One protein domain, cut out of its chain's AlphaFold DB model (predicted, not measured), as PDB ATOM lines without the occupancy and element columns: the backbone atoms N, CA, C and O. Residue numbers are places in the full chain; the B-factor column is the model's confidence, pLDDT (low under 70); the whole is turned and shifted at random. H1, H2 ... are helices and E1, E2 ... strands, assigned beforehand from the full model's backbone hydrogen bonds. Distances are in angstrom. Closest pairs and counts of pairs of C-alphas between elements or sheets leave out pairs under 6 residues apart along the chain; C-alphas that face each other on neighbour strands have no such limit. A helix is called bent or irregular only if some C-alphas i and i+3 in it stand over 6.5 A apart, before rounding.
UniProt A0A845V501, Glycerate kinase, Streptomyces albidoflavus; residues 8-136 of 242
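AT A GLANCE: This is residues 8 to 136 of the 242 residues of the protein "Glycerate kinase" of Streptomyces albidoflavus (UniProt A0A845V501). The irregular helix H7 lies in the core, with the long helix H5 along one side of it, and the short helix H6 folds back from H5 and packs on residues 94 to 98 of H5 and residues 122 to 126 of H7. Two separate two-stranded sheets lie toward opposite ends of the longest axis: E1 and E2, with E2 packing on the later part of H5, and E3 and E4, packing on H7; H4 packs on H5 and H7, and the stretch holding H3 arches from E2 to E3, far from the core. The printed part has 129 residues, with seven named helices and four named strands in the order H1 E1 H2 E2 H3 E3 H4 H5 H6 H7 E4. E1 and E2 are antiparallel and E3 and E4 parallel; the class is mixed, helices and strands. The whole is compact, with a radius of gyration of the C-alphas of 13.9 A and spans of 44 by 39 by 24 A.

IN THESE COORDINATES: H1, residues 8 to 12, begins with C-alpha 8 at (12.236, -40.261, 24.378). E1 is residues 16 to 19, H2 30 to 34, and E2 35 to 39, 11.3 A long. H3 is residues 45 to 49, E3 53 to 56 and H4 68 to 72. H5, residues 80 to 101, is 31.3 A long, from C-alpha 80 at (3.225, -61.717, 25.750). H6, residues 104 to 110, measures 10.2 A and H7, residues 116 to 127, 14.7 A; H7 is irregular, with C-alphas 118 and 121 7.8 A apart. E4, residues 131 to 134, ends with C-alpha 134 at (-10.115, -35.687, 31.753).

HOW THE PARTS SIT: H5 and H7 are the hubs, each touching three helices, and are near each other. H5 and H6 form a helical hairpin, touching at Thr 98 and Val 105, C-alphas 5.1 A apart, with a shallow tilt of 21 degrees, opposite ways. H6 and H7 form another, with a shallow tilt of 14 degrees; their closest C-alphas, of Ala 109 and Phe 122, are 6.0 A apart. H4 touches H7, closest C-alphas Ala 68 and Gly 118, 5.1 A, and H5, Ala 69 and Val 83, 5.3 A. H2 touches H5, closest C-alphas Ala 33 and Ala 89, 4.5 A. H1 touches H7, closest C-alphas Leu 10 and Gly 127, 6.7 A. H3 touches no helix. In the antiparallel pair E1 and E2, N 18 and O 37 are within hydrogen-bond range at 2.8 A. E3, H4 to H7 and E4 make a strand-helix-strand unit, two parallel neighbour strands with helices between; N 54 and O 131 are 2.9 A apart. Every O i to N i+4 pair is within hydrogen-bond range in H1, H4 and H5, against 2 of 3 in H6, 6 of 8 in H7 and 0 of 1 in H2 and in H3, which each have 2 of 2 O i to N i+3 pairs within range.

THE WHOLE: The C-alphas farthest apart, of Asp 21 and Ile 136, are 44.5 A apart. The printed part has no cut, and the link from E3 to H4, 11 residues, is long. The mean pLDDT of the printed part is 95.5, and no printed residue is under 70.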
ATOM      1  N   GLY A   8      11.832 -40.965  25.593       97.12
ATOM      2  CA  GLY A   8      12.236 -40.261  24.378       97.12
ATOM      3  C   GLY A   8      11.832 -38.783  24.398       97.12
ATOM      4  O   GLY A   8      12.650 -37.921  24.079       97.12
ATOM      5  N   MET A   9      10.605 -38.486  24.841       97.25
ATOM      6  CA  MET A   9      10.100 -37.115  24.998       97.25
ATOM      7  C   MET A   9      10.948 -36.321  25.997       97.25
ATOM      8  O   MET A   9      11.416 -35.232  25.677       97.25
ATOM      9  N   LEU A  10      11.186 -36.870  27.190       97.31
ATOM     10  CA  LEU A  10      11.973 -36.200  28.226       97.31
ATOM     11  C   LEU A  10      13.419 -35.974  27.789       97.31
ATOM     12  O   LEU A  10      13.961 -34.892  28.006       97.31
ATOM     13  N   THR A  11      14.029 -36.958  27.124       97.12
ATOM     14  CA  THR A  11      15.397 -36.832  26.602       97.12
ATOM     15  C   THR A  11      15.486 -35.730  25.547       97.12
ATOM     16  O   THR A  11      16.401 -34.910  25.588       97.12
ATOM     17  N   ALA A  12      14.508 -35.652  24.637       96.94
ATOM     18  CA  ALA A  12      14.438 -34.585  23.637       96.94
ATOM     19  C   ALA A  12      14.263 -33.190  24.262       96.94
ATOM     20  O   ALA A  12      14.722 -32.202  23.693       96.94
ATOM     21  N   LEU A  13      13.640 -33.116  25.441       97.25
ATOM     22  CA  LEU A  13      13.443 -31.885  26.209       97.25
ATOM     23  C   LEU A  13      14.599 -31.562  27.166       97.25
ATOM     24  O   LEU A  13      14.531 -30.557  27.869       97.25
ATOM     25  N   GLY A  14      15.663 -32.371  27.181       97.12
ATOM     26  CA  GLY A  14      16.905 -32.087  27.903       97.12
ATOM     27  C   GLY A  14      17.214 -33.022  29.071       97.12
ATOM     28  O   GLY A  14      18.306 -32.924  29.634       97.12
ATOM     29  N   ALA A  15      16.324 -33.955  29.425       97.44
ATOM     30  CA  ALA A  15      16.619 -34.952  30.451       97.44
ATOM     31  C   ALA A  15      17.782 -35.863  30.028       97.44
ATOM     32  O   ALA A  15      18.001 -36.142  28.847       97.44
ATOM     33  N   ARG A  16      18.522 -36.365  31.013       97.56
ATOM     34  CA  ARG A  16      19.594 -37.341  30.808       97.56
ATOM     35  C   ARG A  16      19.222 -38.653  31.468       97.56
ATOM     36  O   ARG A  16      19.176 -38.746  32.690       97.56
ATOM     37  N   LEU A  17      18.996 -39.661  30.639       98.00
ATOM     38  CA  LEU A  17      18.738 -41.035  31.048       98.00
ATOM     39  C   LEU A  17      19.979 -41.857  30.711       98.00
ATOM     40  O   LEU A  17      20.324 -42.000  29.539       98.00
ATOM     41  N   LEU A  18      20.692 -42.314  31.739       98.44
ATOM     42  CA  LEU A  18      22.026 -42.893  31.610       98.44
ATOM     43  C   LEU A  18      22.067 -44.325  32.141       98.44
ATOM     44  O   LEU A  18      21.511 -44.635  33.197       98.44
ATOM     45  N   THR A  19      22.784 -45.183  31.432       98.31
ATOM     46  CA  THR A  19      23.171 -46.531  31.860       98.31
ATOM     47  C   THR A  19      24.260 -46.479  32.941       98.31
ATOM     48  O   THR A  19      24.784 -45.417  33.296       98.31
ATOM     49  N   ALA A  20      24.629 -47.640  33.494       97.25
ATOM     50  CA  ALA A  20      25.620 -47.734  34.573       97.25
ATOM     51  C   ALA A  20      27.032 -47.260  34.172       97.25
ATOM     52  O   ALA A  20      27.773 -46.764  35.019       97.25
ATOM     53  N   ASP A  21      27.392 -47.378  32.891       96.56
ATOM     54  CA  ASP A  21      28.659 -46.889  32.332       96.56
ATOM     55  C   ASP A  21      28.625 -45.388  31.971       96.56
ATOM     56  O   ASP A  21      29.622 -44.834  31.512       96.56
ATOM     57  N   GLY A  22      27.501 -44.707  32.226       96.56
ATOM     58  CA  GLY A  22      27.331 -43.276  31.984       96.56
ATOM     59  C   GLY A  22      27.002 -42.917  30.535       96.56
ATOM     60  O   GLY A  22      27.029 -41.732  30.196       96.56
ATOM     61  N   THR A  23      26.688 -43.898  29.685       97.50
ATOM     62  CA  THR A  23      26.225 -43.646  28.315       97.50
ATOM     63  C   THR A  23      24.710 -43.399  28.269       97.50
ATOM     64  O   THR A  23      23.985 -43.800  29.181       97.50
ATOM     65  N   PRO A  24      24.187 -42.674  27.261       97.62
ATOM     66  CA  PRO A  24      22.745 -42.499  27.111       97.62
ATOM     67  C   PRO A  24      22.027 -43.828  26.863       97.62
ATOM     68  O   PRO A  24      22.444 -44.612  26.009       97.62
ATOM     69  N   VAL A  25      20.905 -44.041  27.554       97.62
ATOM     70  CA  VAL A  25      20.004 -45.167  27.280       97.62
ATOM     71  C   VAL A  25      19.496 -45.069  25.841       97.62
ATOM     72  O   VAL A  25      19.143 -43.991  25.354       97.62
ATOM     73  N   ARG A  26      19.481 -46.202  25.136       96.44
ATOM     74  CA  ARG A  26      19.027 -46.262  23.742       96.44
ATOM     75  C   ARG A  26      17.522 -45.969  23.633       96.44
ATOM     76  O   ARG A  26      16.783 -46.220  24.581       96.44
ATOM     77  N   PRO A  27      17.034 -45.486  22.476       93.69
ATOM     78  CA  PRO A  27      15.601 -45.302  22.266       93.69
ATOM     79  C   PRO A  27      14.802 -46.607  22.411       93.69
ATOM     80  O   PRO A  27      15.249 -47.665  21.965       93.69
ATOM     81  N   GLY A  28      13.581 -46.499  22.946       93.19
ATOM     82  CA  GLY A  28      12.620 -47.599  23.071       93.19
ATOM     83  C   GLY A  28      12.458 -48.131  24.500       93.19
ATOM     84  O   GLY A  28      13.352 -48.013  25.331       93.19
ATOM     85  N   GLY A  29      11.300 -48.737  24.781       94.94
ATOM     86  CA  GLY A  29      10.925 -49.161  26.135       94.94
ATOM     87  C   GLY A  29      11.811 -50.239  26.739       94.94
ATOM     88  O   GLY A  29      12.182 -50.138  27.901       94.94
ATOM     89  N   ALA A  30      12.209 -51.239  25.950       94.88
ATOM     90  CA  ALA A  30      13.039 -52.338  26.444       94.88
ATOM     91  C   ALA A  30      14.405 -51.859  26.969       94.88
ATOM     92  O   ALA A  30      14.919 -52.397  27.947       94.88
ATOM     93  N   ALA A  31      14.972 -50.811  26.359       96.88
ATOM     94  CA  ALA A  31      16.251 -50.246  26.776       96.88
ATOM     95  C   ALA A  31      16.185 -49.589  28.165       96.88
ATOM     96  O   ALA A  31      17.218 -49.445  28.816       96.88
ATOM     97  N   LEU A  32      14.990 -49.245  28.666       98.12
ATOM     98  CA  LEU A  32      14.839 -48.702  30.017       98.12
ATOM     99  C   LEU A  32      15.279 -49.685  31.103       98.12
ATOM    100  O   LEU A  32      15.661 -49.233  32.176       98.12
ATOM    101  N   ALA A  33      15.324 -50.993  30.827       98.00
ATOM    102  CA  ALA A  33      15.908 -51.975  31.742       98.00
ATOM    103  C   ALA A  33      17.401 -51.715  32.038       98.00
ATOM    104  O   ALA A  33      17.905 -52.117  33.084       98.00
ATOM    105  N   GLU A  34      18.112 -51.026  31.138       97.94
ATOM    106  CA  GLU A  34      19.527 -50.662  31.291       97.94
ATOM    107  C   GLU A  34      19.719 -49.341  32.066       97.94
ATOM    108  O   GLU A  34      20.851 -48.978  32.397       97.94
ATOM    109  N   LEU A  35      18.639 -48.602  32.360       98.56
ATOM    110  CA  LEU A  35      18.709 -47.307  33.035       98.56
ATOM    111  C   LEU A  35      19.306 -47.457  34.437       98.56
ATOM    112  O   LEU A  35      18.817 -48.230  35.255       98.56
ATOM    113  N   ALA A  36      20.326 -46.668  34.753       98.31
ATOM    114  CA  ALA A  36      20.933 -46.645  36.081       98.31
ATOM    115  C   ALA A  36      20.795 -45.288  36.772       98.31
ATOM    116  O   ALA A  36      20.798 -45.228  38.000       98.31
ATOM    117  N   ARG A  37      20.727 -44.190  36.009       97.75
ATOM    118  CA  ARG A  37      20.645 -42.826  36.544       97.75
ATOM    119  C   ARG A  37      19.764 -41.953  35.666       97.75
ATOM    120  O   ARG A  37      19.882 -41.991  34.444       97.75
ATOM    121  N   ALA A  38      18.954 -41.116  36.299       97.31
ATOM    122  CA  ALA A  38      18.153 -40.102  35.632       97.31
ATOM    123  C   ALA A  38      18.479 -38.714  36.199       97.31
ATOM    124  O   ALA A  38      18.588 -38.546  37.412       97.31
ATOM    125  N   ASP A  39      18.640 -37.727  35.322       95.75
ATOM    126  CA  ASP A  39      18.808 -36.316  35.675       95.75
ATOM    127  C   ASP A  39      17.841 -35.468  34.843       95.75
ATOM    128  O   ASP A  39      17.979 -35.345  33.623       95.75
ATOM    129  N   LEU A  40      16.850 -34.891  35.525       95.38
ATOM    130  CA  LEU A  40      15.814 -34.042  34.941       95.38
ATOM    131  C   LEU A  40      16.089 -32.549  35.186       95.38
ATOM    132  O   LEU A  40      15.366 -31.703  34.674       95.38
ATOM    133  N   SER A  41      17.177 -32.194  35.885       93.75
ATOM    134  CA  SER A  41      17.556 -30.792  36.149       93.75
ATOM    135  C   SER A  41      17.955 -30.011  34.891       93.75
ATOM    136  O   SER A  41      18.154 -28.797  34.932       93.75
ATOM    137  N   ARG A  42      18.114 -30.722  33.771       93.69
ATOM    138  CA  ARG A  42      18.500 -30.202  32.455       93.69
ATOM    139  C   ARG A  42      17.328 -30.033  31.494       93.69
ATOM    140  O   ARG A  42      17.565 -29.670  30.345       93.69
ATOM    141  N   LEU A  43      16.103 -30.301  31.946       96.44
ATOM    142  CA  LEU A  43      14.912 -30.012  31.158       96.44
ATOM    143  C   LEU A  43      14.850 -28.529  30.779       96.44
ATOM    144  O   LEU A  43      15.313 -27.665  31.529       96.44
ATOM    145  N   ASP A  44      14.296 -28.250  29.599       95.62
ATOM    146  CA  ASP A  44      14.173 -26.894  29.069       95.62
ATOM    147  C   ASP A  44      13.478 -25.974  30.091       95.62
ATOM    148  O   ASP A  44      12.332 -26.239  30.468       95.62
ATOM    149  N   PRO A  45      14.132 -24.890  30.548       93.62
ATOM    150  CA  PRO A  45      13.609 -24.056  31.626       93.62
ATOM    151  C   PRO A  45      12.273 -23.391  31.279       93.62
ATOM    152  O   PRO A  45      11.508 -23.075  32.185       93.62
ATOM    153  N   ARG A  46      11.944 -23.238  29.986       94.75
ATOM    154  CA  ARG A  46      10.654 -22.687  29.544       94.75
ATOM    155  C   ARG A  46       9.472 -23.562  29.953       94.75
ATOM    156  O   ARG A  46       8.362 -23.060  30.056       94.75
ATOM    157  N   LEU A  47       9.692 -24.853  30.212       92.31
ATOM    158  CA  LEU A  47       8.647 -25.758  30.697       92.31
ATOM    159  C   LEU A  47       8.118 -25.336  32.074       92.31
ATOM    160  O   LEU A  47       6.948 -25.554  32.358       92.31
ATOM    161  N   ALA A  48       8.941 -24.679  32.897       88.88
ATOM    162  CA  ALA A  48       8.513 -24.157  34.194       88.88
ATOM    163  C   ALA A  48       7.608 -22.913  34.083       88.88
ATOM    164  O   ALA A  48       6.979 -22.526  35.065       88.88
ATOM    165  N   GLU A  49       7.544 -22.284  32.906       93.00
ATOM    166  CA  GLU A  49       6.727 -21.095  32.636       93.00
ATOM    167  C   GLU A  49       5.375 -21.444  31.989       93.00
ATOM    168  O   GLU A  49       4.570 -20.551  31.722       93.00
ATOM    169  N   VAL A  50       5.115 -22.729  31.717       94.06
ATOM    170  CA  VAL A  50       3.920 -23.190  31.006       94.06
ATOM    171  C   VAL A  50       3.061 -24.060  31.915       94.06
ATOM    172  O   VAL A  50       3.519 -25.051  32.476       94.06
ATOM    173  N   ASP A  51       1.771 -23.734  31.992       92.12
ATOM    174  CA  ASP A  51       0.770 -24.636  32.552       92.12
ATOM    175  C   ASP A  51       0.481 -25.772  31.565       92.12
ATOM    176  O   ASP A  51      -0.250 -25.607  30.586       92.12
ATOM    177  N   LEU A  52       1.065 -26.940  31.824       95.25
ATOM    178  CA  LEU A  52       0.855 -28.127  31.006       95.25
ATOM    179  C   LEU A  52      -0.301 -28.967  31.548       95.25
ATOM    180  O   LEU A  52      -0.332 -29.357  32.718       95.25
ATOM    181  N   VAL A  53      -1.247 -29.278  30.666       94.88
ATOM    182  CA  VAL A  53      -2.382 -30.152  30.959       94.88
ATOM    183  C   VAL A  53      -2.220 -31.448  30.178       94.88
ATOM    184  O   VAL A  53      -2.176 -31.442  28.948       94.88
ATOM    185  N   LEU A  54      -2.156 -32.569  30.897       94.62
ATOM    186  CA  LEU A  54      -2.273 -33.903  30.322       94.62
ATOM    187  C   LEU A  54      -3.764 -34.216  30.166       94.62
ATOM    188  O   LEU A  54      -4.397 -34.717  31.093       94.62
ATOM    189  N   ALA A  55      -4.314 -33.879  29.002       92.69
ATOM    190  CA  ALA A  55      -5.684 -34.215  28.634       92.69
ATOM    191  C   ALA A  55      -5.752 -35.686  28.200       92.69
ATOM    192  O   ALA A  55      -5.150 -36.062  27.188       92.69
ATOM    193  N   SER A  56      -6.449 -36.530  28.958       88.75
ATOM    194  CA  SER A  56      -6.580 -37.946  28.611       88.75
ATOM    195  C   SER A  56      -7.898 -38.548  29.082       88.75
ATOM    196  O   SER A  56      -8.410 -38.184  30.134       88.75
ATOM    197  N   ASP A  57      -8.414 -39.499  28.304       83.88
ATOM    198  CA  ASP A  57      -9.631 -40.265  28.617       83.88
ATOM    199  C   ASP A  57      -9.295 -41.675  29.135       83.88
ATOM    200  O   ASP A  57     -10.135 -42.573  29.096       83.88
ATOM    201  N   VAL A  58      -8.040 -41.906  29.531       81.94
ATOM    202  CA  VAL A  58      -7.582 -43.185  30.079       81.94
ATOM    203  C   VAL A  58      -7.073 -42.974  31.495       81.94
ATOM    204  O   VAL A  58      -6.356 -42.012  31.771       81.94
ATOM    205  N   ASP A  59      -7.444 -43.878  32.391       88.50
ATOM    206  CA  ASP A  59      -7.088 -43.868  33.810       88.50
ATOM    207  C   ASP A  59      -6.009 -44.903  34.154       88.50
ATOM    208  O   ASP A  59      -5.563 -44.982  35.294       88.50
ATOM    209  N   ASN A  60      -5.550 -45.663  33.158       94.56
ATOM    210  CA  ASN A  60      -4.561 -46.718  33.312       94.56
ATOM    211  C   ASN A  60      -3.264 -46.204  33.971       94.56
ATOM    212  O   ASN A  60      -2.714 -45.191  33.510       94.56
ATOM    213  N   PRO A  61      -2.729 -46.920  34.981       97.12
ATOM    214  CA  PRO A  61      -1.431 -46.615  35.570       97.12
ATOM    215  C   PRO A  61      -0.299 -46.912  34.578       97.12
ATOM    216  O   PRO A  61      -0.507 -47.427  33.473       97.12
ATOM    217  N   LEU A  62       0.936 -46.590  34.955       98.00
ATOM    218  CA  LEU A  62       2.102 -46.852  34.120       98.00
ATOM    219  C   LEU A  62       2.317 -48.355  33.890       98.00
ATOM    220  O   LEU A  62       2.567 -48.759  32.751       98.00
ATOM    221  N   THR A  63       2.215 -49.165  34.946       98.12
ATOM    222  CA  THR A  63       2.598 -50.587  34.952       98.12
ATOM    223  C   THR A  63       1.516 -51.487  35.552       98.12
ATOM    224  O   THR A  63       0.479 -51.021  36.023       98.12
ATOM    225  N   GLY A  64       1.734 -52.800  35.495       97.12
ATOM    226  CA  GLY A  64       0.850 -53.810  36.063       97.12
ATOM    227  C   GLY A  64      -0.226 -54.311  35.091       97.12
ATOM    228  O   GLY A  64      -0.212 -53.987  33.901       97.12
ATOM    229  N   PRO A  65      -1.190 -55.119  35.575       96.12
ATOM    230  CA  PRO A  65      -2.172 -55.799  34.720       96.12
ATOM    231  C   PRO A  65      -3.067 -54.856  33.912       96.12
ATOM    232  O   PRO A  65      -3.546 -55.217  32.841       96.12
ATOM    233  N   THR A  66      -3.288 -53.647  34.426       96.12
ATOM    234  CA  THR A  66      -4.037 -52.572  33.765       96.12
ATOM    235  C   THR A  66      -3.120 -51.457  33.261       96.12
ATOM    236  O   THR A  66      -3.612 -50.401  32.875       96.12
ATOM    237  N   GLY A  67      -1.802 -51.672  33.250       96.75
ATOM    238  CA  GLY A  67      -0.801 -50.682  32.873       96.75
ATOM    239  C   GLY A  67      -0.605 -50.515  31.367       96.75
ATOM    240  O   GLY A  67      -1.206 -51.206  30.536       96.75
ATOM    241  N   ALA A  68       0.297 -49.605  30.999       96.62
ATOM    242  CA  ALA A  68       0.514 -49.189  29.615       96.62
ATOM    243  C   ALA A  68       0.875 -50.348  28.672       96.62
ATOM    244  O   ALA A  68       0.362 -50.427  27.551       96.62
ATOM    245  N   ALA A  69       1.778 -51.230  29.111       96.94
ATOM    246  CA  ALA A  69       2.244 -52.363  28.317       96.94
ATOM    247  C   ALA A  69       1.155 -53.433  28.173       96.94
ATOM    248  O   ALA A  69       0.870 -53.854  27.055       96.94
ATOM    249  N   ALA A  70       0.507 -53.815  29.277       97.12
ATOM    250  CA  ALA A  70      -0.512 -54.860  29.290       97.12
ATOM    251  C   ALA A  70      -1.742 -54.497  28.443       97.12
ATOM    252  O   ALA A  70      -2.210 -55.308  27.647       97.12
ATOM    253  N   VAL A  71      -2.237 -53.263  28.572       95.31
ATOM    254  CA  VAL A  71      -3.488 -52.841  27.924       95.31
ATOM    255  C   VAL A  71      -3.265 -52.416  26.474       95.31
ATOM    256  O   VAL A  71      -4.068 -52.742  25.601       95.31
ATOM    257  N   TYR A  72      -2.171 -51.703  26.185       94.25
ATOM    258  CA  TYR A  72      -1.966 -51.084  24.870       94.25
ATOM    259  C   TYR A  72      -0.808 -51.667  24.063       94.25
ATOM    260  O   TYR A  72      -0.647 -51.284  22.903       94.25
ATOM    261  N   GLY A  73       0.012 -52.546  24.637       93.88
ATOM    262  CA  GLY A  73       1.084 -53.246  23.929       93.88
ATOM    263  C   GLY A  73       0.571 -54.137  22.790       93.88
ATOM    264  O   GLY A  73       1.035 -53.954  21.662       93.88
ATOM    265  N   PRO A  74      -0.420 -55.025  23.018       95.31
ATOM    266  CA  PRO A  74      -0.882 -55.973  21.998       95.31
ATOM    267  C   PRO A  74      -1.377 -55.311  20.707       95.31
ATOM    268  O   PRO A  74      -0.985 -55.700  19.610       95.31
ATOM    269  N   GLN A  75      -2.153 -54.226  20.811       93.81
ATOM    270  CA  GLN A  75      -2.615 -53.468  19.636       93.81
ATOM    271  C   GLN A  75      -1.487 -52.734  18.882       93.81
ATOM    272  O   GLN A  75      -1.689 -52.271  17.762       93.81
ATOM    273  N   LYS A  76      -0.299 -52.603  19.490       90.06
ATOM    274  CA  LYS A  76       0.916 -52.052  18.866       90.06
ATOM    275  C   LYS A  76       1.843 -53.149  18.326       90.06
ATOM    276  O   LYS A  76       2.903 -52.811  17.801       90.06
ATOM    277  N   GLY A  77       1.449 -54.420  18.438       92.94
ATOM    278  CA  GLY A  77       2.199 -55.575  17.949       92.94
ATOM    279  C   GLY A  77       3.122 -56.241  18.972       92.94
ATOM    280  O   GLY A  77       3.937 -57.051  18.553       92.94
ATOM    281  N   ALA A  78       3.018 -55.911  20.266       94.62
ATOM    282  CA  ALA A  78       3.771 -56.600  21.317       94.62
ATOM    283  C   ALA A  78       3.145 -57.969  21.621       94.62
ATOM    284  O   ALA A  78       1.932 -58.051  21.841       94.62
ATOM    285  N   ASP A  79       3.960 -59.019  21.661       97.00
ATOM    286  CA  ASP A  79       3.533 -60.326  22.165       97.00
ATOM    287  C   ASP A  79       3.571 -60.394  23.709       97.00
ATOM    288  O   ASP A  79       3.832 -59.406  24.399       97.00
ATOM    289  N   GLU A  80       3.251 -61.553  24.290       97.31
ATOM    290  CA  GLU A  80       3.225 -61.717  25.750       97.31
ATOM    291  C   GLU A  80       4.605 -61.562  26.411       97.31
ATOM    292  O   GLU A  80       4.688 -61.111  27.559       97.31
ATOM    293  N   ASP A  81       5.681 -61.949  25.721       97.94
ATOM    294  CA  ASP A  81       7.052 -61.791  26.211       97.94
ATOM    295  C   ASP A  81       7.463 -60.314  26.154       97.94
ATOM    296  O   ASP A  81       7.995 -59.790  27.139       97.94
ATOM    297  N   ASP A  82       7.133 -59.620  25.063       97.00
ATOM    298  CA  ASP A  82       7.324 -58.179  24.911       97.00
ATOM    299  C   ASP A  82       6.572 -57.403  25.993       97.00
ATOM    300  O   ASP A  82       7.140 -56.514  26.625       97.00
ATOM    301  N   VAL A  83       5.303 -57.740  26.249       98.12
ATOM    302  CA  VAL A  83       4.494 -57.087  27.289       98.12
ATOM    303  C   VAL A  83       5.148 -57.246  28.659       98.12
ATOM    304  O   VAL A  83       5.304 -56.253  29.371       98.12
ATOM    305  N   ARG A  84       5.589 -58.461  29.018       98.12
ATOM    306  CA  ARG A  84       6.289 -58.715  30.288       98.12
ATOM    307  C   ARG A  84       7.605 -57.942  30.384       98.12
ATOM    308  O   ARG A  84       7.896 -57.364  31.431       98.12
ATOM    309  N   ALA A  85       8.388 -57.910  29.308       98.12
ATOM    310  CA  ALA A  85       9.656 -57.190  29.268       98.12
ATOM    311  C   ALA A  85       9.458 -55.669  29.379       98.12
ATOM    312  O   ALA A  85      10.172 -55.007  30.134       98.12
ATOM    313  N   LEU A  86       8.473 -55.116  28.667       98.31
ATOM    314  CA  LEU A  86       8.135 -53.694  28.696       98.31
ATOM    315  C   LEU A  86       7.600 -53.266  30.064       98.31
ATOM    316  O   LEU A  86       8.023 -52.234  30.574       98.31
ATOM    317  N   ASP A  87       6.716 -54.053  30.679       98.44
ATOM    318  CA  ASP A  87       6.170 -53.742  32.004       98.44
ATOM    319  C   ASP A  87       7.261 -53.751  33.089       98.44
ATOM    320  O   ASP A  87       7.352 -52.831  33.906       98.44
ATOM    321  N   ALA A  88       8.173 -54.729  33.036       98.56
ATOM    322  CA  ALA A  88       9.331 -54.784  33.927       98.56
ATOM    323  C   ALA A  88      10.284 -53.596  33.710       98.56
ATOM    324  O   ALA A  88      10.752 -52.987  34.675       98.56
ATOM    325  N   ALA A  89      10.543 -53.231  32.452       98.56
ATOM    326  CA  ALA A  89      11.375 -52.085  32.101       98.56
ATOM    327  C   ALA A  89      10.760 -50.753  32.570       98.56
ATOM    328  O   ALA A  89      11.475 -49.912  33.115       98.56
ATOM    329  N   LEU A  90       9.442 -50.574  32.433       98.56
ATOM    330  CA  LEU A  90       8.719 -49.405  32.947       98.56
ATOM    331  C   LEU A  90       8.697 -49.363  34.481       98.56
ATOM    332  O   LEU A  90       8.859 -48.294  35.065       98.56
ATOM    333  N   THR A  91       8.565 -50.517  35.137       98.56
ATOM    334  CA  THR A  91       8.620 -50.618  36.605       98.56
ATOM    335  C   THR A  91       9.995 -50.200  37.117       98.56
ATOM    336  O   THR A  91      10.121 -49.408  38.054       98.56
ATOM    337  N   HIS A  92      11.053 -50.684  36.465       98.56
ATOM    338  CA  HIS A  92      12.424 -50.289  36.772       98.56
ATOM    339  C   HIS A  92      12.670 -48.802  36.495       98.56
ATOM    340  O   HIS A  92      13.277 -48.122  37.321       98.56
ATOM    341  N   TYR A  93      12.154 -48.279  35.382       98.56
ATOM    342  CA  TYR A  93      12.221 -46.859  35.041       98.56
ATOM    343  C   TYR A  93      11.593 -45.969  36.120       98.56
ATOM    344  O   TYR A  93      12.245 -45.036  36.594       98.56
ATOM    345  N   ALA A  94      10.371 -46.290  36.555       98.25
ATOM    346  CA  ALA A  94       9.693 -45.572  37.628       98.25
ATOM    347  C   ALA A  94      10.502 -45.617  38.929       98.25
ATOM    348  O   ALA A  94      10.715 -44.578  39.548       98.25
ATOM    349  N   ARG A  95      11.046 -46.786  39.301       98.38
ATOM    350  CA  ARG A  95      11.902 -46.933  40.490       98.38
ATOM    351  C   ARG A  95      13.135 -46.027  40.436       98.38
ATOM    352  O   ARG A  95      13.405 -45.328  41.408       98.38
ATOM    353  N   VAL A  96      13.872 -46.016  39.322       98.25
ATOM    354  CA  VAL A  96      15.078 -45.175  39.180       98.25
ATOM    355  C   VAL A  96      14.728 -43.686  39.257       98.25
ATOM    356  O   VAL A  96      15.467 -42.909  39.862       98.25
ATOM    357  N   LEU A  97      13.599 -43.270  38.682       97.56
ATOM    358  CA  LEU A  97      13.133 -41.889  38.802       97.56
ATOM    359  C   LEU A  97      12.708 -41.538  40.232       97.56
ATOM    360  O   LEU A  97      13.026 -40.444  40.691       97.56
ATOM    361  N   THR A  98      12.060 -42.453  40.953       97.75
ATOM    362  CA  THR A  98      11.715 -42.272  42.372       97.75
ATOM    363  C   THR A  98      12.965 -42.101  43.225       97.75
ATOM    364  O   THR A  98      13.025 -41.199  44.054       97.75
ATOM    365  N   GLU A  99      14.010 -42.890  42.976       96.44
ATOM    366  CA  GLU A  99      15.301 -42.743  43.662       96.44
ATOM    367  C   GLU A  99      15.966 -41.385  43.378       96.44
ATOM    368  O   GLU A  99      16.637 -40.832  44.251       96.44
ATOM    369  N   ALA A 100      15.777 -40.830  42.177       94.88
ATOM    370  CA  ALA A 100      16.376 -39.561  41.768       94.88
ATOM    371  C   ALA A 100      15.580 -38.318  42.209       94.88
ATOM    372  O   ALA A 100      16.178 -37.273  42.467       94.88
ATOM    373  N   LEU A 101      14.248 -38.406  42.264       94.19
ATOM    374  CA  LEU A 101      13.348 -37.252  42.411       94.19
ATOM    375  C   LEU A 101      12.433 -37.319  43.647       94.19
ATOM    376  O   LEU A 101      11.824 -36.308  44.004       94.19
ATOM    377  N   GLY A 102      12.346 -38.473  44.311       95.06
ATOM    378  CA  GLY A 102      11.544 -38.706  45.515       95.06
ATOM    379  C   GLY A 102      10.194 -39.397  45.272       95.06
ATOM    380  O   GLY A 102       9.763 -39.619  44.141       95.06
ATOM    381  N   ASP A 103       9.504 -39.699  46.377       93.69
ATOM    382  CA  ASP A 103       8.335 -40.598  46.432       93.69
ATOM    383  C   ASP A 103       7.127 -40.155  45.590       93.69
ATOM    384  O   ASP A 103       6.337 -40.990  45.153       93.69
ATOM    385  N   ARG A 104       7.013 -38.858  45.269       93.38
ATOM    386  CA  ARG A 104       5.953 -38.340  44.382       93.38
ATOM    387  C   ARG A 104       5.976 -38.967  42.987       93.38
ATOM    388  O   ARG A 104       4.950 -39.006  42.319       93.38
ATOM    389  N   VAL A 105       7.131 -39.454  42.533       96.00
ATOM    390  CA  VAL A 105       7.232 -40.187  41.265       96.00
ATOM    391  C   VAL A 105       6.515 -41.530  41.346       96.00
ATOM    392  O   VAL A 105       5.840 -41.905  40.393       96.00
ATOM    393  N   ALA A 106       6.618 -42.241  42.472       95.31
ATOM    394  CA  ALA A 106       5.906 -43.501  42.655       95.31
ATOM    395  C   ALA A 106       4.387 -43.272  42.642       95.31
ATOM    396  O   ALA A 106       3.667 -43.995  41.963       95.31
ATOM    397  N   GLU A 107       3.913 -42.207  43.295       95.88
ATOM    398  CA  GLU A 107       2.504 -41.795  43.229       95.88
ATOM    399  C   GLU A 107       2.075 -41.459  41.792       95.88
ATOM    400  O   GLU A 107       1.004 -41.867  41.350       95.88
ATOM    401  N   ALA A 108       2.924 -40.764  41.029       96.56
ATOM    402  CA  ALA A 108       2.649 -40.426  39.636       96.56
ATOM    403  C   ALA A 108       2.611 -41.648  38.703       96.56
ATOM    404  O   ALA A 108       1.950 -41.584  37.671       96.56
ATOM    405  N   ALA A 109       3.298 -42.748  39.031       97.31
ATOM    406  CA  ALA A 109       3.239 -43.988  38.251       97.31
ATOM    407  C   ALA A 109       1.872 -44.680  38.369       97.31
ATOM    408  O   ALA A 109       1.415 -45.296  37.409       97.31
ATOM    409  N   GLU A 110       1.207 -44.520  39.512       96.50
ATOM    410  CA  GLU A 110      -0.138 -45.044  39.782       96.50
ATOM    411  C   GLU A 110      -1.249 -44.043  39.431       96.50
ATOM    412  O   GLU A 110      -2.435 -44.372  39.480       96.50
ATOM    413  N   ALA A 111      -0.887 -42.800  39.100       95.00
ATOM    414  CA  ALA A 111      -1.851 -41.745  38.836       95.00
ATOM    415  C   ALA A 111      -2.664 -42.011  37.553       95.00
ATOM    416  O   ALA A 111      -2.141 -42.570  36.582       95.00
ATOM    417  N   PRO A 112      -3.923 -41.534  37.493       92.31
ATOM    418  CA  PRO A 112      -4.717 -41.583  36.273       92.31
ATOM    419  C   PRO A 112      -3.975 -40.972  35.081       92.31
ATOM    420  O   PRO A 112      -3.360 -39.907  35.178       92.31
ATOM    421  N   GLY A 113      -4.021 -41.670  33.949       93.12
ATOM    422  CA  GLY A 113      -3.365 -41.246  32.717       93.12
ATOM    423  C   GLY A 113      -1.855 -41.475  32.690       93.12
ATOM    424  O   GLY A 113      -1.243 -41.205  31.658       93.12
ATOM    425  N   ALA A 114      -1.232 -42.015  33.742       97.06
ATOM    426  CA  ALA A 114       0.196 -42.329  33.740       97.06
ATOM    427  C   ALA A 114       0.570 -43.290  32.600       97.06
ATOM    428  O   ALA A 114       1.567 -43.082  31.907       97.06
ATOM    429  N   GLY A 115      -0.270 -44.292  32.330       96.19
ATOM    430  CA  GLY A 115      -0.086 -45.243  31.236       96.19
ATOM    431  C   GLY A 115      -0.444 -44.714  29.847       96.19
ATOM    432  O   GLY A 115      -0.182 -45.387  28.841       96.19
ATOM    433  N   ALA A 116      -1.008 -43.504  29.755       94.62
ATOM    434  CA  ALA A 116      -1.465 -42.928  28.498       94.62
ATOM    435  C   ALA A 116      -0.335 -42.868  27.461       94.62
ATOM    436  O   ALA A 116       0.817 -42.538  27.760       94.62
ATOM    437  N   ALA A 117      -0.685 -43.216  26.220       94.19
ATOM    438  CA  ALA A 117       0.225 -43.236  25.077       94.19
ATOM    439  C   ALA A 117       1.538 -44.015  25.324       94.19
ATOM    440  O   ALA A 117       2.595 -43.645  24.822       94.19
ATOM    441  N   GLY A 118       1.473 -45.130  26.064       94.88
ATOM    442  CA  GLY A 118       2.656 -45.957  26.334       94.88
ATOM    443  C   GLY A 118       3.560 -45.389  27.430       94.88
ATOM    444  O   GLY A 118       4.779 -45.553  27.364       94.88
ATOM    445  N   GLY A 119       2.968 -44.697  28.406       96.62
ATOM    446  CA  GLY A 119       3.684 -44.090  29.524       96.62
ATOM    447  C   GLY A 119       4.168 -42.658  29.277       96.62
ATOM    448  O   GLY A 119       4.844 -42.091  30.128       96.62
ATOM    449  N   ILE A 120       3.825 -42.041  28.139       97.12
ATOM    450  CA  ILE A 120       4.100 -40.612  27.912       97.12
ATOM    451  C   ILE A 120       3.390 -39.761  28.967       97.12
ATOM    452  O   ILE A 120       3.960 -38.766  29.412       97.12
ATOM    453  N   GLY A 121       2.191 -40.168  29.398       97.12
ATOM    454  CA  GLY A 121       1.475 -39.504  30.485       97.12
ATOM    455  C   GLY A 121       2.303 -39.438  31.767       97.12
ATOM    456  O   GLY A 121       2.509 -38.352  32.297       97.12
ATOM    457  N   PHE A 122       2.895 -40.557  32.193       97.81
ATOM    458  CA  PHE A 122       3.827 -40.587  33.320       97.81
ATOM    459  C   PHE A 122       5.005 -39.630  33.118       97.81
ATOM    460  O   PHE A 122       5.271 -38.807  33.991       97.81
ATOM    461  N   GLY A 123       5.656 -39.664  31.950       97.06
ATOM    462  CA  GLY A 123       6.728 -38.724  31.613       97.06
ATOM    463  C   GLY A 123       6.297 -37.254  31.720       97.06
ATOM    464  O   GLY A 123       7.042 -36.428  32.245       97.06
ATOM    465  N   ALA A 124       5.081 -36.921  31.283       96.81
ATOM    466  CA  ALA A 124       4.522 -35.577  31.401       96.81
ATOM    467  C   ALA A 124       4.263 -35.179  32.864       96.81
ATOM    468  O   ALA A 124       4.604 -34.062  33.257       96.81
ATOM    469  N   LEU A 125       3.718 -36.091  33.675       96.25
ATOM    470  CA  LEU A 125       3.457 -35.868  35.099       96.25
ATOM    471  C   LEU A 125       4.757 -35.621  35.880       96.25
ATOM    472  O   LEU A 125       4.848 -34.654  36.632       96.25
ATOM    473  N   VAL A 126       5.779 -36.462  35.683       95.19
ATOM    474  CA  VAL A 126       7.012 -36.412  36.494       95.19
ATOM    475  C   VAL A 126       8.047 -35.428  35.970       95.19
ATOM    476  O   VAL A 126       8.750 -34.798  36.757       95.19
ATOM    477  N   GLY A 127       8.171 -35.304  34.649       92.31
ATOM    478  CA  GLY A 127       9.206 -34.483  34.036       92.31
ATOM    479  C   GLY A 127       8.724 -33.089  33.678       92.31
ATOM    480  O   GLY A 127       9.454 -32.126  33.868       92.31
ATOM    481  N   LEU A 128       7.495 -32.957  33.182       94.12
ATOM    482  CA  LEU A 128       6.995 -31.673  32.685       94.12
ATOM    483  C   LEU A 128       6.134 -30.925  33.709       94.12
ATOM    484  O   LEU A 128       5.684 -29.821  33.425       94.12
ATOM    485  N   GLY A 129       5.878 -31.520  34.879       91.50
ATOM    486  CA  GLY A 129       4.978 -30.950  35.883       91.50
ATOM    487  C   GLY A 129       3.536 -30.824  35.386       91.50
ATOM    488  O   GLY A 129       2.789 -29.970  35.868       91.50
ATOM    489  N   ALA A 130       3.149 -31.640  34.401       95.44
ATOM    490  CA  ALA A 130       1.812 -31.595  33.839       95.44
ATOM    491  C   ALA A 130       0.770 -32.003  34.886       95.44
ATOM    492  O   ALA A 130       1.007 -32.871  35.727       95.44
ATOM    493  N   ARG A 131      -0.419 -31.407  34.802       93.56
ATOM    494  CA  ARG A 131      -1.579 -31.819  35.599       93.56
ATOM    495  C   ARG A 131      -2.501 -32.665  34.736       93.56
ATOM    496  O   ARG A 131      -2.896 -32.230  33.653       93.56
ATOM    497  N   PHE A 132      -2.845 -33.858  35.210       93.81
ATOM    498  CA  PHE A 132      -3.868 -34.672  34.564       93.81
ATOM    499  C   PHE A 132      -5.224 -33.968  34.634       93.81
ATOM    500  O   PHE A 132      -5.616 -33.463  35.689       93.81
ATOM    501  N   ARG A 133      -5.939 -33.962  33.510       92.44
ATOM    502  CA  ARG A 133      -7.358 -33.618  33.440       92.44
ATOM    503  C   ARG A 133      -8.059 -34.564  32.461       92.44
ATOM    504  O   ARG A 133      -7.476 -34.861  31.413       92.44
ATOM    505  N   PRO A 134      -9.302 -34.989  32.741       89.62
ATOM    506  CA  PRO A 134     -10.115 -35.687  31.753       89.62
ATOM    507  C   PRO A 134     -10.204 -34.879  30.455       89.62
ATOM    508  O   PRO A 134     -10.408 -33.662  30.491       89.62
ATOM    509  N   GLY A 135     -10.052 -35.539  29.304       90.31
ATOM    510  CA  GLY A 135     -10.021 -34.862  28.006       90.31
ATOM    511  C   GLY A 135     -11.287 -34.052  27.741       90.31
ATOM    512  O   GLY A 135     -11.211 -32.906  27.293       90.31
ATOM    513  N   ILE A 136     -12.447 -34.602  28.107       89.88
ATOM    514  CA  ILE A 136     -13.727 -33.904  27.975       89.88
ATOM    515  C   ILE A 136     -13.768 -32.589  28.760       89.88
ATOM    516  O   ILE A 136     -14.193 -31.582  28.205       89.88
TER     517      ILE A 136